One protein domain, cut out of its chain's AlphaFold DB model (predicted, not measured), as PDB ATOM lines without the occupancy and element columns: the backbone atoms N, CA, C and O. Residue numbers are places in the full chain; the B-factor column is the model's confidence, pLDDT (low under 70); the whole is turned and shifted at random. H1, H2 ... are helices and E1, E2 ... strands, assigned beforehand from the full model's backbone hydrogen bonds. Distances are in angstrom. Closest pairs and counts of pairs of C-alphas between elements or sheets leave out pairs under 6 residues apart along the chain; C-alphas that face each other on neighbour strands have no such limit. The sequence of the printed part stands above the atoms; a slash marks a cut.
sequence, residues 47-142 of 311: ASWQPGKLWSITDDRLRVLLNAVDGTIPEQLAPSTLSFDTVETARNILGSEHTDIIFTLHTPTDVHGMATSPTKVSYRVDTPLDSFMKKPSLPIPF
ATOM      1  N   ALA A  47      48.864  49.203 -35.900       96.38
ATOM      2  CA  ALA A  47      49.111  50.496 -35.257       96.38
ATOM      3  C   ALA A  47      48.272  51.666 -35.802       96.38
ATOM      4  O   ALA A  47      48.166  52.696 -35.143       96.38
ATOM      5  N   SER A  48      47.701  51.527 -36.999       95.94
ATOM      6  CA  SER A  48      46.868  52.550 -37.643       95.94
ATOM      7  C   SER A  48      45.367  52.274 -37.534       95.94
ATOM      8  O   SER A  48      44.566  53.060 -38.037       95.94
ATOM      9  N   TRP A  49      44.967  51.160 -36.914       96.62
ATOM     10  CA  TRP A  49      43.559  50.798 -36.817       96.62
ATOM     11  C   TRP A  49      42.813  51.749 -35.885       96.62
ATOM     12  O   TRP A  49      43.268  52.061 -34.785       96.62
ATOM     13  N   GLN A  50      41.642  52.187 -36.336       96.31
ATOM     14  CA  GLN A  50      40.718  53.009 -35.564       96.31
ATOM     15  C   GLN A  50      39.392  52.266 -35.385       96.31
ATOM     16  O   GLN A  50      39.005  51.520 -36.298       96.31
ATOM     17  N   PRO A  51      38.691  52.465 -34.250       97.44
ATOM     18  CA  PRO A  51      37.363  51.901 -34.043       97.44
ATOM     19  C   PRO A  51      36.446  52.190 -35.238       97.44
ATOM     20  O   PRO A  51      36.441  53.300 -35.771       97.44
ATOM     21  N   GLY A  52      35.693  51.185 -35.685       96.12
ATOM     22  CA  GLY A  52      34.854  51.268 -36.884       96.12
ATOM     23  C   GLY A  52      35.494  50.718 -38.163       96.12
ATOM     24  O   GLY A  52      34.808  50.601 -39.177       96.12
ATOM     25  N   LYS A  53      36.786  50.358 -38.160       97.12
ATOM     26  CA  LYS A  53      37.421  49.689 -39.311       97.12
ATOM     27  C   LYS A  53      36.706  48.367 -39.622       97.12
ATOM     28  O   LYS A  53      36.425  47.601 -38.707       97.12
ATOM     29  N   LEU A  54      36.435  48.089 -40.899       97.19
ATOM     30  CA  LEU A  54      35.550  46.992 -41.311       97.19
ATOM     31  C   LEU A  54      36.264  45.857 -42.050       97.19
ATOM     32  O   LEU A  54      37.103  46.097 -42.925       97.19
ATOM     33  N   TRP A  55      35.810  44.629 -41.811       96.94
ATOM     34  CA  TRP A  55      36.151  43.432 -42.578       96.94
ATOM     35  C   TRP A  55      34.890  42.688 -43.000       96.94
ATOM     36  O   TRP A  55      34.051  42.361 -42.165       96.94
ATOM     37  N   SER A  56      34.788  42.365 -44.285       95.50
ATOM     38  CA  SER A  56      33.745  41.480 -44.803       95.50
ATOM     39  C   SER A  56      34.100  40.026 -44.502       95.50
ATOM     40  O   SER A  56      35.222  39.602 -44.783       95.50
ATOM     41  N   ILE A  57      33.160  39.258 -43.954       95.12
ATOM     42  CA  ILE A  57      33.325  37.826 -43.675       95.12
ATOM     43  C   ILE A  57      32.967  37.027 -44.929       95.12
ATOM     44  O   ILE A  57      31.899  37.216 -45.509       95.12
ATOM     45  N   THR A  58      33.857  36.122 -45.338       92.25
ATOM     46  CA  THR A  58      33.696  35.313 -46.555       92.25
ATOM     47  C   THR A  58      33.288  33.867 -46.281       92.25
ATOM     48  O   THR A  58      32.933  33.166 -47.220       92.25
ATOM     49  N   ASP A  59      33.416  33.382 -45.041       92.62
ATOM     50  CA  ASP A  59      33.185  31.971 -44.701       92.62
ATOM     51  C   ASP A  59      32.826  31.796 -43.214       92.62
ATOM     52  O   ASP A  59      33.450  32.404 -42.337       92.62
ATOM     53  N   ASP A  60      31.857  30.925 -42.929       93.31
ATOM     54  CA  ASP A  60      31.360  30.635 -41.576       93.31
ATOM     55  C   ASP A  60      32.409  29.980 -40.669       93.31
ATOM     56  O   ASP A  60      32.322  30.069 -39.442       93.31
ATOM     57  N   ARG A  61      33.458  29.371 -41.244       94.69
ATOM     58  CA  ARG A  61      34.567  28.760 -40.491       94.69
ATOM     59  C   ARG A  61      35.318  29.748 -39.602       94.69
ATOM     60  O   ARG A  61      35.965  29.312 -38.650       94.69
ATOM     61  N   LEU A  62      35.196  31.056 -39.851       95.38
ATOM     62  CA  LEU A  62      35.704  32.093 -38.948       95.38
ATOM     63  C   LEU A  62      35.194  31.916 -37.515       95.38
ATOM     64  O   LEU A  62      35.932  32.189 -36.574       95.38
ATOM     65  N   ARG A  63      33.973  31.402 -37.339       94.81
ATOM     66  CA  ARG A  63      33.344  31.186 -36.032       94.81
ATOM     67  C   ARG A  63      34.217  30.387 -35.065       94.81
ATOM     68  O   ARG A  63      34.213  30.680 -33.879       94.81
ATOM     69  N   VAL A  64      34.980  29.410 -35.562       95.62
ATOM     70  CA  VAL A  64      35.859  28.552 -34.738       95.62
ATOM     71  C   VAL A  64      37.033  29.335 -34.136       95.62
ATOM     72  O   VAL A  64      37.631  28.902 -33.157       95.62
ATOM     73  N   LEU A  65      37.367  30.488 -34.717       96.00
ATOM     74  CA  LEU A  65      38.475  31.343 -34.292       96.00
ATOM     75  C   LEU A  65      38.026  32.501 -33.390       96.00
ATOM     76  O   LEU A  65      38.873  33.250 -32.901       96.00
ATOM     77  N   LEU A  66      36.717  32.678 -33.206       96.69
ATOM     78  CA  LEU A  66      36.135  33.766 -32.428       96.69
ATOM     79  C   LEU A  66      35.702  33.266 -31.050       96.69
ATOM     80  O   LEU A  66      35.100  32.202 -30.926       96.69
ATOM     81  N   ASN A  67      35.940  34.078 -30.023       95.56
ATOM     82  CA  ASN A  67      35.374  33.869 -28.695       95.56
ATOM     83  C   ASN A  67      34.265  34.890 -28.446       95.56
ATOM     84  O   ASN A  67      34.390  36.057 -28.818       95.56
ATOM     85  N   ALA A  68      33.178  34.458 -27.810       93.75
ATOM     86  CA  ALA A  68      32.124  35.373 -27.394       93.75
ATOM     87  C   ALA A  68      32.634  36.248 -26.241       93.75
ATOM     88  O   ALA A  68      33.152  35.728 -25.253       93.75
ATOM     89  N   VAL A  69      32.488  37.564 -26.382       93.56
ATOM     90  CA  VAL A  69      32.765  38.538 -25.316       93.56
ATOM     91  C   VAL A  69      31.451  38.964 -24.677       93.56
ATOM     92  O   VAL A  69      31.313  38.921 -23.459       93.56
ATOM     93  N   ASP A  70      30.476  39.325 -25.512       89.69
ATOM     94  CA  ASP A  70      29.111  39.633 -25.100       89.69
ATOM     95  C   ASP A  70      28.129  39.164 -26.179       89.69
ATOM     96  O   ASP A  70      28.333  39.417 -27.370       89.69
ATOM     97  N   GLY A  71      27.070  38.477 -25.753       85.56
ATOM     98  CA  GLY A  71      26.082  37.844 -26.622       85.56
ATOM     99  C   GLY A  71      26.470  36.446 -27.123       85.56
ATOM    100  O   GLY A  71      27.389  35.794 -26.631       85.56
ATOM    101  N   THR A  72      25.710  35.958 -28.105       88.06
ATOM    102  CA  THR A  72      25.924  34.648 -28.742       88.06
ATOM    103  C   THR A  72      26.407  34.851 -30.171       88.06
ATOM    104  O   THR A  72      25.858  35.677 -30.902       88.06
ATOM    105  N   ILE A  73      27.434  34.100 -30.573       90.31
ATOM    106  CA  ILE A  73      27.919  34.111 -31.955       90.31
ATOM    107  C   ILE A  73      26.914  33.338 -32.825       90.31
ATOM    108  O   ILE A  73      26.670  32.163 -32.534       90.31
ATOM    109  N   PRO A  74      26.341  33.956 -33.875       87.94
ATOM    110  CA  PRO A  74      25.409  33.289 -34.782       87.94
ATOM    111  C   PRO A  74      26.022  32.066 -35.474       87.94
ATOM    112  O   PRO A  74      27.237  31.988 -35.664       87.94
ATOM    113  N   GLU A  75      25.179  31.109 -35.875       86.00
ATOM    114  CA  GLU A  75      25.652  29.913 -36.583       86.00
ATOM    115  C   GLU A  75      26.189  30.231 -37.978       86.00
ATOM    116  O   GLU A  75      27.223  29.682 -38.361       86.00
ATOM    117  N   GLN A  76      25.506  31.131 -38.685       88.75
ATOM    118  CA  GLN A  76      25.884  31.635 -39.997       88.75
ATOM    119  C   GLN A  76      26.508  33.024 -39.849       88.75
ATOM    120  O   GLN A  76      25.909  33.931 -39.270       88.75
ATOM    121  N   LEU A  77      27.720  33.186 -40.376       88.88
ATOM    122  CA  LEU A  77      28.461  34.441 -40.385       88.88
ATOM    123  C   LEU A  77      28.534  35.059 -41.778       88.88
ATOM    124  O   LEU A  77      28.591  36.271 -41.880       88.88
ATOM    125  N   ALA A  78      28.549  34.306 -42.869       86.62
ATOM    126  CA  ALA A  78      28.590  34.867 -44.211       86.62
ATOM    127  C   ALA A  78      27.162  35.031 -44.776       86.62
ATOM    128  O   ALA A  78      26.389  34.069 -44.760       86.62
ATOM    129  N   PRO A  79      26.791  36.203 -45.331       86.75
ATOM    130  CA  PRO A  79      27.569  37.441 -45.443       86.75
ATOM    131  C   PRO A  79      27.362  38.374 -44.232       86.75
ATOM    132  O   PRO A  79      26.260  38.863 -44.010       86.75
ATOM    133  N   SER A  80      28.425  38.683 -43.487       91.94
ATOM    134  CA  SER A  80      28.398  39.632 -42.355       91.94
ATOM    135  C   SER A  80      29.691  40.433 -42.285       91.94
ATOM    136  O   SER A  80      30.605  40.240 -43.089       91.94
ATOM    137  N   THR A  81      29.770  41.370 -41.342       95.31
ATOM    138  CA  THR A  81      30.921  42.271 -41.199       95.31
ATOM    139  C   THR A  81      31.439  42.289 -39.765       95.31
ATOM    140  O   THR A  81      30.654  42.317 -38.818       95.31
ATOM    141  N   LEU A  82      32.762  42.307 -39.601       97.12
ATOM    142  CA  LEU A  82      33.417  42.668 -38.344       97.12
ATOM    143  C   LEU A  82      33.768  44.152 -38.367       97.12
ATOM    144  O   LEU A  82      34.406  44.615 -39.311       97.12
ATOM    145  N   SER A  83      33.408  44.872 -37.312       97.62
ATOM    146  CA  SER A  83      33.882  46.225 -37.033       97.62
ATOM    147  C   SER A  83      34.874  46.184 -35.881       97.62
ATOM    148  O   SER A  83      34.540  45.694 -34.806       97.62
ATOM    149  N   PHE A  84      36.089  46.684 -36.078       98.31
ATOM    150  CA  PHE A  84      37.083  46.782 -35.008       98.31
ATOM    151  C   PHE A  84      36.611  47.739 -33.914       98.31
ATOM    152  O   PHE A  84      36.061  48.799 -34.212       98.31
ATOM    153  N   ASP A  85      36.832  47.347 -32.663       97.75
ATOM    154  CA  ASP A  85      36.538  48.142 -31.471       97.75
ATOM    155  C   ASP A  85      37.851  48.542 -30.788       97.75
ATOM    156  O   ASP A  85      38.237  49.709 -30.802       97.75
ATOM    157  N   THR A  86      38.593  47.563 -30.267       97.50
ATOM    158  CA  THR A  86      39.840  47.801 -29.529       97.50
ATOM    159  C   THR A  86      40.764  46.579 -29.551       97.50
ATOM    160  O   THR A  86      40.401  45.510 -30.044       97.50
ATOM    161  N   VAL A  87      41.971  46.732 -29.009       97.00
ATOM    162  CA  VAL A  87      42.899  45.637 -28.697       97.00
ATOM    163  C   VAL A  87      43.184  45.603 -27.204       97.00
ATOM    164  O   VAL A  87      43.335  46.647 -26.569       97.00
ATOM    165  N   GLU A  88      43.286  44.402 -26.650       95.69
ATOM    166  CA  GLU A  88      43.521  44.177 -25.227       95.69
ATOM    167  C   GLU A  88      44.682  43.202 -25.017       95.69
ATOM    168  O   GLU A  88      44.895  42.267 -25.793       95.69
ATOM    169  N   THR A  89      45.442  43.415 -23.941       96.00
ATOM    170  CA  THR A  89      46.458  42.459 -23.493       96.00
ATOM    171  C   THR A  89      45.804  41.427 -22.587       96.00
ATOM    172  O   THR A  89      45.228  41.774 -21.557       96.00
ATOM    173  N   ALA A  90      45.972  40.152 -22.921       91.94
ATOM    174  CA  ALA A  90      45.503  39.029 -22.124       91.94
ATOM    175  C   ALA A  90      46.659  38.070 -21.797       91.94
ATOM    176  O   ALA A  90      47.741  38.126 -22.384       91.94
ATOM    177  N   ARG A  91      46.452  37.183 -20.818       93.12
ATOM    178  CA  ARG A  91      47.442  36.177 -20.401       93.12
ATOM    179  C   ARG A  91      46.868  34.778 -20.523       93.12
ATOM    180  O   ARG A  91      45.710  34.544 -20.190       93.12
ATOM    181  N   ASN A  92      47.672  33.852 -21.032       87.94
ATOM    182  CA  ASN A  92      47.294  32.443 -21.076       87.94
ATOM    183  C   ASN A  92      47.485  31.783 -19.694       87.94
ATOM    184  O   ASN A  92      47.994  32.394 -18.754       87.94
ATOM    185  N   ILE A  93      47.120  30.503 -19.580       88.75
ATOM    186  CA  ILE A  93      47.260  29.719 -18.337       88.75
ATOM    187  C   ILE A  93      48.713  29.570 -17.849       88.75
ATOM    188  O   ILE A  93      48.939  29.258 -16.686       88.75
ATOM    189  N   LEU A  94      49.695  29.796 -18.727       89.94
ATOM    190  CA  LEU A  94      51.128  29.762 -18.423       89.94
ATOM    191  C   LEU A  94      51.682  31.156 -18.069       89.94
ATOM    192  O   LEU A  94      52.886  31.315 -17.896       89.94
ATOM    193  N   GLY A  95      50.821  32.178 -17.995       88.81
ATOM    194  CA  GLY A  95      51.196  33.565 -17.717       88.81
ATOM    195  C   GLY A  95      51.817  34.312 -18.901       88.81
ATOM    196  O   GLY A  95      52.193  35.470 -18.742       88.81
ATOM    197  N   SER A  96      51.919  33.692 -20.081       91.62
ATOM    198  CA  SER A  96      52.437  34.352 -21.283       91.62
ATOM    199  C   SER A  96      51.407  35.327 -21.853       91.62
ATOM    200  O   SER A  96      50.216  35.007 -21.945       91.62
ATOM    201  N   GLU A  97      51.873  36.507 -22.256       95.06
ATOM    202  CA  GLU A  97      51.031  37.562 -22.818       95.06
ATOM    203  C   GLU A  97      50.676  37.300 -24.284       95.06
ATOM    204  O   GLU A  97      51.506  36.860 -25.082       95.06
ATOM    205  N   HIS A  98      49.429  37.598 -24.629       95.12
ATOM    206  CA  HIS A  98      48.888  37.580 -25.982       95.12
ATOM    207  C   HIS A  98      47.964  38.784 -26.189       95.12
ATOM    208  O   HIS A  98      47.635  39.499 -25.240       95.12
ATOM    209  N   THR A  99      47.570  39.017 -27.439       97.06
ATOM    210  CA  THR A  99      46.687  40.124 -27.812       97.06
ATOM    211  C   THR A  99      45.326  39.565 -28.189       97.06
ATOM    212  O   THR A  99      45.246  38.723 -29.084       97.06
ATOM    213  N   ASP A 100      44.268  40.061 -27.561       97.12
ATOM    214  CA  ASP A 100      42.898  39.834 -28.008       97.12
ATOM    215  C   ASP A 100      42.418  41.068 -28.777       97.12
ATOM    216  O   ASP A 100      42.536  42.206 -28.320       97.12
ATOM    217  N   ILE A 101      41.910  40.849 -29.986       98.00
ATOM    218  CA  ILE A 101      41.338  41.899 -30.826       98.00
ATOM    219  C   ILE A 101      39.828  41.844 -30.667       98.00
ATOM    220  O   ILE A 101      39.218  40.819 -30.976       98.00
ATOM    221  N   ILE A 102      39.232  42.933 -30.195       98.00
ATOM    222  CA  ILE A 102      37.796  43.027 -29.948       98.00
ATOM    223  C   ILE A 102      37.109  43.590 -31.189       98.00
ATOM    224  O   ILE A 102      37.469  44.654 -31.703       98.00
ATOM    225  N   PHE A 103      36.092  42.872 -31.653       98.19
ATOM    226  CA  PHE A 103      35.245  43.256 -32.771       98.19
ATOM    227  C   PHE A 103      33.781  43.318 -32.350       98.19
ATOM    228  O   PHE A 103      33.315  42.554 -31.504       98.19
ATOM    229  N   THR A 104      33.034  44.182 -33.026       97.19
ATOM    230  CA  THR A 104      31.578  44.107 -33.108       97.19
ATOM    231  C   THR A 104      31.205  43.345 -34.377       97.19
ATOM    232  O   THR A 104      31.558  43.751 -35.484       97.19
ATOM    233  N   LEU A 105      30.512  42.221 -34.219       95.94
ATOM    234  CA  LEU A 105      29.977  41.417 -35.309       95.94
ATOM    235  C   LEU A 105      28.601  41.952 -35.715       95.94
ATOM    236  O   LEU A 105      27.675  41.989 -34.903       95.94
ATOM    237  N   HIS A 106      28.471  42.325 -36.985       93.00
ATOM    238  CA  HIS A 106      27.232  42.798 -37.592       93.00
ATOM    239  C   HIS A 106      26.697  41.752 -38.564       93.00
ATOM    240  O   HIS A 106      27.156  41.678 -39.707       93.00
ATOM    241  N   THR A 107      25.726  40.961 -38.113       86.25
ATOM    242  CA  THR A 107      24.984  40.020 -38.955       86.25
ATOM    243  C   THR A 107      23.713  40.691 -39.506       86.25
ATOM    244  O   THR A 107      23.028  41.385 -38.752       86.25
ATOM    245  N   PRO A 108      23.388  40.564 -40.808       77.94
ATOM    246  CA  PRO A 108      22.200  41.209 -41.380       77.94
ATOM    247  C   PRO A 108      20.891  40.605 -40.861       77.94
ATOM    248  O   PRO A 108      19.951  41.332 -40.543       77.94
ATOM    249  N   THR A 109      20.843  39.276 -40.780       75.75
ATOM    250  CA  THR A 109      19.689  38.495 -40.328       75.75
ATOM    251  C   THR A 109      20.146  37.214 -39.635       75.75
ATOM    252  O   THR A 109      21.216  36.693 -39.950       75.75
ATOM    253  N   ASP A 110      19.326  36.678 -38.733       71.50
ATOM    254  CA  ASP A 110      19.498  35.330 -38.197       71.50
ATOM    255  C   ASP A 110      19.025  34.250 -39.190       71.50
ATOM    256  O   ASP A 110      18.564  34.536 -40.300       71.50
ATOM    257  N   VAL A 111      19.107  32.987 -38.764       69.12
ATOM    258  CA  VAL A 111      18.648  31.810 -39.525       69.12
ATOM    259  C   VAL A 111      17.143  31.821 -39.842       69.12
ATOM    260  O   VAL A 111      16.681  31.040 -40.672       69.12
ATOM    261  N   HIS A 112      16.370  32.700 -39.201       74.25
ATOM    262  CA  HIS A 112      14.936  32.894 -39.410       74.25
ATOM    263  C   HIS A 112      14.614  34.191 -40.172       74.25
ATOM    264  O   HIS A 112      13.441  34.519 -40.348       74.25
ATOM    265  N   GLY A 113      15.628  34.915 -40.658       72.31
ATOM    266  CA  GLY A 113      15.456  36.162 -41.400       72.31
ATOM    267  C   GLY A 113      15.170  37.384 -40.520       72.31
ATOM    268  O   GLY A 113      14.764  38.420 -41.046       72.31
ATOM    269  N   MET A 114      15.360  37.291 -39.203       73.00
ATOM    270  CA  MET A 114      15.117  38.383 -38.257       73.00
ATOM    271  C   MET A 114      16.377  39.212 -38.020       73.00
ATOM    272  O   MET A 114      17.488  38.686 -37.995       73.00
ATOM    273  N   ALA A 115      16.208  40.519 -37.814       72.12
ATOM    274  CA  ALA A 115      17.318  41.412 -37.502       72.12
ATOM    275  C   ALA A 115      17.988  41.008 -36.178       72.12
ATOM    276  O   ALA A 115      17.334  40.879 -35.142       72.12
ATOM    277  N   THR A 116      19.304  40.839 -36.213       75.69
ATOM    278  CA  THR A 116      20.115  40.463 -35.050       75.69
ATOM    279  C   THR A 116      20.718  41.682 -34.371       75.69
ATOM    280  O   THR A 116      21.106  42.647 -35.032       75.69
ATOM    281  N   SER A 117      20.856  41.618 -33.046       82.00
ATOM    282  CA  SER A 117      21.656  42.603 -32.314       82.00
ATOM    283  C   SER A 117      23.150  42.374 -32.577       82.00
ATOM    284  O   SER A 117      23.553  41.221 -32.737       82.00
ATOM    285  N   PRO A 118      23.977  43.432 -32.617       88.75
ATOM    286  CA  PRO A 118      25.420  43.275 -32.743       88.75
ATOM    287  C   PRO A 118      25.998  42.480 -31.565       88.75
ATOM    288  O   PRO A 118      25.642  42.735 -30.416       88.75
ATOM    289  N   THR A 119      26.912  41.555 -31.852       92.94
ATOM    290  CA  THR A 119      27.565  40.696 -30.846       92.94
ATOM    291  C   THR A 119      29.019  41.129 -30.683       92.94
ATOM    292  O   THR A 119      29.705  41.333 -31.687       92.94
ATOM    293  N   LYS A 120      29.531  41.243 -29.451       96.38
ATOM    294  CA  LYS A 120      30.970  41.469 -29.246       96.38
ATOM    295  C   LYS A 120      31.714  40.143 -29.249       96.38
ATOM    296  O   LYS A 120      31.363  39.211 -28.522       96.38
ATOM    297  N   VAL A 121      32.770  40.076 -30.047       97.44
ATOM    298  CA  VAL A 121      33.612  38.887 -30.197       97.44
ATOM    299  C   VAL A 121      35.079  39.264 -30.076       97.44
ATOM    300  O   VAL A 121      35.466  40.373 -30.442       97.44
ATOM    301  N   SER A 122      35.904  38.341 -29.591       97.38
ATOM    302  CA  SER A 122      37.355  38.491 -29.601       97.38
ATOM    303  C   SER A 122      38.003  37.506 -30.566       97.38
ATOM    304  O   SER A 122      37.586  36.354 -30.693       97.38
ATOM    305  N   TYR A 123      39.044  37.971 -31.249       97.44
ATOM    306  CA  TYR A 123      39.950  37.155 -32.046       97.44
ATOM    307  C   TYR A 123      41.336  37.204 -31.409       97.44
ATOM    308  O   TYR A 123      41.947  38.272 -31.308       97.44
ATOM    309  N   ARG A 124      41.829  36.044 -30.981       95.88
ATOM    310  CA  ARG A 124      43.128  35.925 -30.322       95.88
ATOM    311  C   ARG A 124      44.263  35.929 -31.337       95.88
ATOM    312  O   ARG A 124      44.246  35.184 -32.315       95.88
ATOM    313  N   VAL A 125      45.307  36.687 -31.032       95.00
ATOM    314  CA  VAL A 125      46.607  36.613 -31.694       95.00
ATOM    315  C   VAL A 125      47.655  36.221 -30.660       95.00
ATOM    316  O   VAL A 125      47.897  36.962 -29.707       95.00
ATOM    317  N   ASP A 126      48.327  35.089 -30.882       92.94
ATOM    318  CA  ASP A 126      49.398  34.565 -30.021       92.94
ATOM    319  C   ASP A 126      50.694  35.386 -30.171       92.94
ATOM    320  O   ASP A 126      51.734  34.935 -30.648       92.94
ATOM    321  N   THR A 127      50.616  36.676 -29.866       93.88
ATOM    322  CA  THR A 127      51.718  37.633 -29.910       93.88
ATOM    323  C   THR A 127      51.442  38.734 -28.878       93.88
ATOM    324  O   THR A 127      50.314  39.228 -28.837       93.88
ATOM    325  N   PRO A 128      52.432  39.163 -28.073       95.62
ATOM    326  CA  PRO A 128      52.276  40.306 -27.171       95.62
ATOM    327  C   PRO A 128      51.942  41.602 -27.921       95.62
ATOM    328  O   PRO A 128      52.374  41.779 -29.066       95.62
ATOM    329  N   LEU A 129      51.240  42.525 -27.257       94.94
ATOM    330  CA  LEU A 129      50.719  43.758 -27.862       94.94
ATOM    331  C   LEU A 129      51.807  44.588 -28.567       94.94
ATOM    332  O   LEU A 129      51.646  44.962 -29.726       94.94
ATOM    333  N   ASP A 130      52.963  44.792 -27.931       94.75
ATOM    334  CA  ASP A 130      54.070  45.573 -28.508       94.75
ATOM    335  C   ASP A 130      54.605  44.993 -29.825       94.75
ATOM    336  O   ASP A 130      55.008  45.725 -30.732       94.75
ATOM    337  N   SER A 131      54.633  43.665 -29.935       95.38
ATOM    338  CA  SER A 131      55.061  42.963 -31.146       95.38
ATOM    339  C   SER A 131      53.951  42.937 -32.193       95.38
ATOM    340  O   SER A 131      54.229  43.021 -33.388       95.38
ATOM    341  N   PHE A 132      52.692  42.853 -31.760       95.19
ATOM    342  CA  PHE A 132      51.522  42.936 -32.627       95.19
ATOM    343  C   PHE A 132      51.429  44.294 -33.337       95.19
ATOM    344  O   PHE A 132      51.280  44.332 -34.558       95.19
ATOM    345  N   MET A 133      51.616  45.397 -32.606       95.56
ATOM    346  CA  MET A 133      51.521  46.759 -33.149       95.56
ATOM    347  C   MET A 133      52.598  47.077 -34.198       95.56
ATOM    348  O   MET A 133      52.408  47.958 -35.030       95.56
ATOM    349  N   LYS A 134      53.711  46.334 -34.212       96.12
ATOM    350  CA  LYS A 134      54.799  46.488 -35.195       96.12
ATOM    351  C   LYS A 134      54.567  45.715 -36.497       96.12
ATOM    352  O   LYS A 134      55.367  45.847 -37.424       96.12
ATOM    353  N   LYS A 135      53.526  44.877 -36.584       93.31
ATOM    354  CA  LYS A 135      53.246  44.101 -37.799       93.31
ATOM    355  C   LYS A 135      52.847  45.046 -38.945       93.31
ATOM    356  O   LYS A 135      52.077  45.974 -38.720       93.31
ATOM    357  N   PRO A 136      53.306  44.811 -40.187       91.00
ATOM    358  CA  PRO A 136      52.911  45.639 -41.330       91.00
ATOM    359  C   PRO A 136      51.447  45.417 -41.732       91.00
ATOM    360  O   PRO A 136      50.825  46.291 -42.320       91.00
ATOM    361  N   SER A 137      50.892  44.243 -41.423       91.25
ATOM    362  CA  SER A 137      49.487  43.893 -41.626       91.25
ATOM    363  C   SER A 137      49.113  42.691 -40.755       91.25
ATOM    364  O   SER A 137      49.990  41.982 -40.247       91.25
ATOM    365  N   LEU A 138      47.810  42.447 -40.598       91.56
ATOM    366  CA  LEU A 138      47.282  41.227 -39.994       91.56
ATOM    367  C   LEU A 138      46.232  40.603 -40.927       91.56
ATOM    368  O   LEU A 138      45.124  41.132 -41.023       91.56
ATOM    369  N   PRO A 139      46.530  39.474 -41.593       89.38
ATOM    370  CA  PRO A 139      45.500  38.716 -42.284       89.38
ATOM    371  C   PRO A 139      44.617  38.004 -41.252       89.38
ATOM    372  O   PRO A 139      45.081  37.111 -40.544       89.38
ATOM    373  N   ILE A 140      43.345  38.390 -41.176       92.94
ATOM    374  CA  ILE A 140      42.337  37.660 -40.399       92.94
ATOM    375  C   ILE A 140      41.731  36.595 -41.328       92.94
ATOM    376  O   ILE A 140      41.202  36.955 -42.387       92.94
ATOM    377  N   PRO A 141      41.830  35.291 -40.998       92.75
ATOM    378  CA  PRO A 141      41.308  34.220 -41.844       92.75
ATOM    379  C   PRO A 141      39.842  34.438 -42.218       92.75
ATOM    380  O   PRO A 141      39.076  34.954 -41.414       92.75
ATOM    381  N   PHE A 142      39.446  34.022 -43.425       93.62
ATOM    382  CA  PHE A 142      38.054  34.113 -43.899       93.62
ATOM    383  C   PHE A 142      37.462  35.529 -43.910       93.62
ATOM    384  O   PHE A 142      36.243  35.696 -43.864       93.62
TER     385      PHE A 142
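This is residues 47 to 142 of the 311 residues of an uncharacterized protein of Candidatus Amulumruptor caecigallinarius (UniProt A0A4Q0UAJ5). A strongly twisted, partly curled sheet of five strands makes the body, with the hairpin of E3 and E4 and the neighbouring E5 in its middle; its edges E1 and E2 stay apart, and the short helix H1 joins them along the chain. The small helix H2 covers the sheet near the beginning of E4. The 96 printed residues, under half in named elements, run E1 H1 E2 E3 E4 E5 H2; the antiparallel sheet has the order E1 E3 E4 E5 E2, and the class is mixed. The whole is compact, radius of gyration of the C-alphas 13.8 A, spanning 42 by 29 by 20 A.

Begin at E3, residues 81 to 91, which bends by 69 degrees at residue 85. It forms a hairpin with E4, residues 97 to 106, where N 83 and O 104 are 2.8 A apart. E4 forms another with E5, residues 119 to 125; look at N 103 and O 121, 2.8 A. E3, E4 and E5 are a meander, each the antiparallel neighbour of the one before. Beside E5 find edge strand E2, residues 66 to 70, with N 67 and O 122 at 2.9 A; E2 to E5 are a Greek key, that meander with E2 antiparallel to E5. Beside E3 is edge strand E1, residues 54 to 57, with N 55 and O 82 at 2.9 A. H1, residues 60 to 65, only grazes the sheet; the closest C-alphas to E5 are Leu 65 and Tyr 123, 6.4 A. H2, residues 129 to 132, is only just over E4, with 3 C-alphas falling on it, at a height over the sheet of 8.3 A; their closest C-alphas are Leu 129 and Thr 99, 5.4 A. In H1, 0 of 2 O i to N i+4 pairs but 3 of 3 O i to N i+3 pairs are within hydrogen-bond range; H2 is too short for an i+4 pair.

Find C-alpha 54 at (35.550, 46.992, -41.311), where E1 begins its 9.7 A. H1 measures 10.2 A, E2 11.7 A, E3 27.3 A, E4 28.5 A and E5 19.5 A. H2, 4.9 A, ends at C-alpha 132, (51.522, 42.936, -32.627).

The C-alphas of Gly 95 and Gly 113 are the two farthest apart, 43.0 A. The link from E4 to E5, residues 107 to 118, is long and holds residue 111, the one printed residue under pLDDT 70. The printed part has no cut.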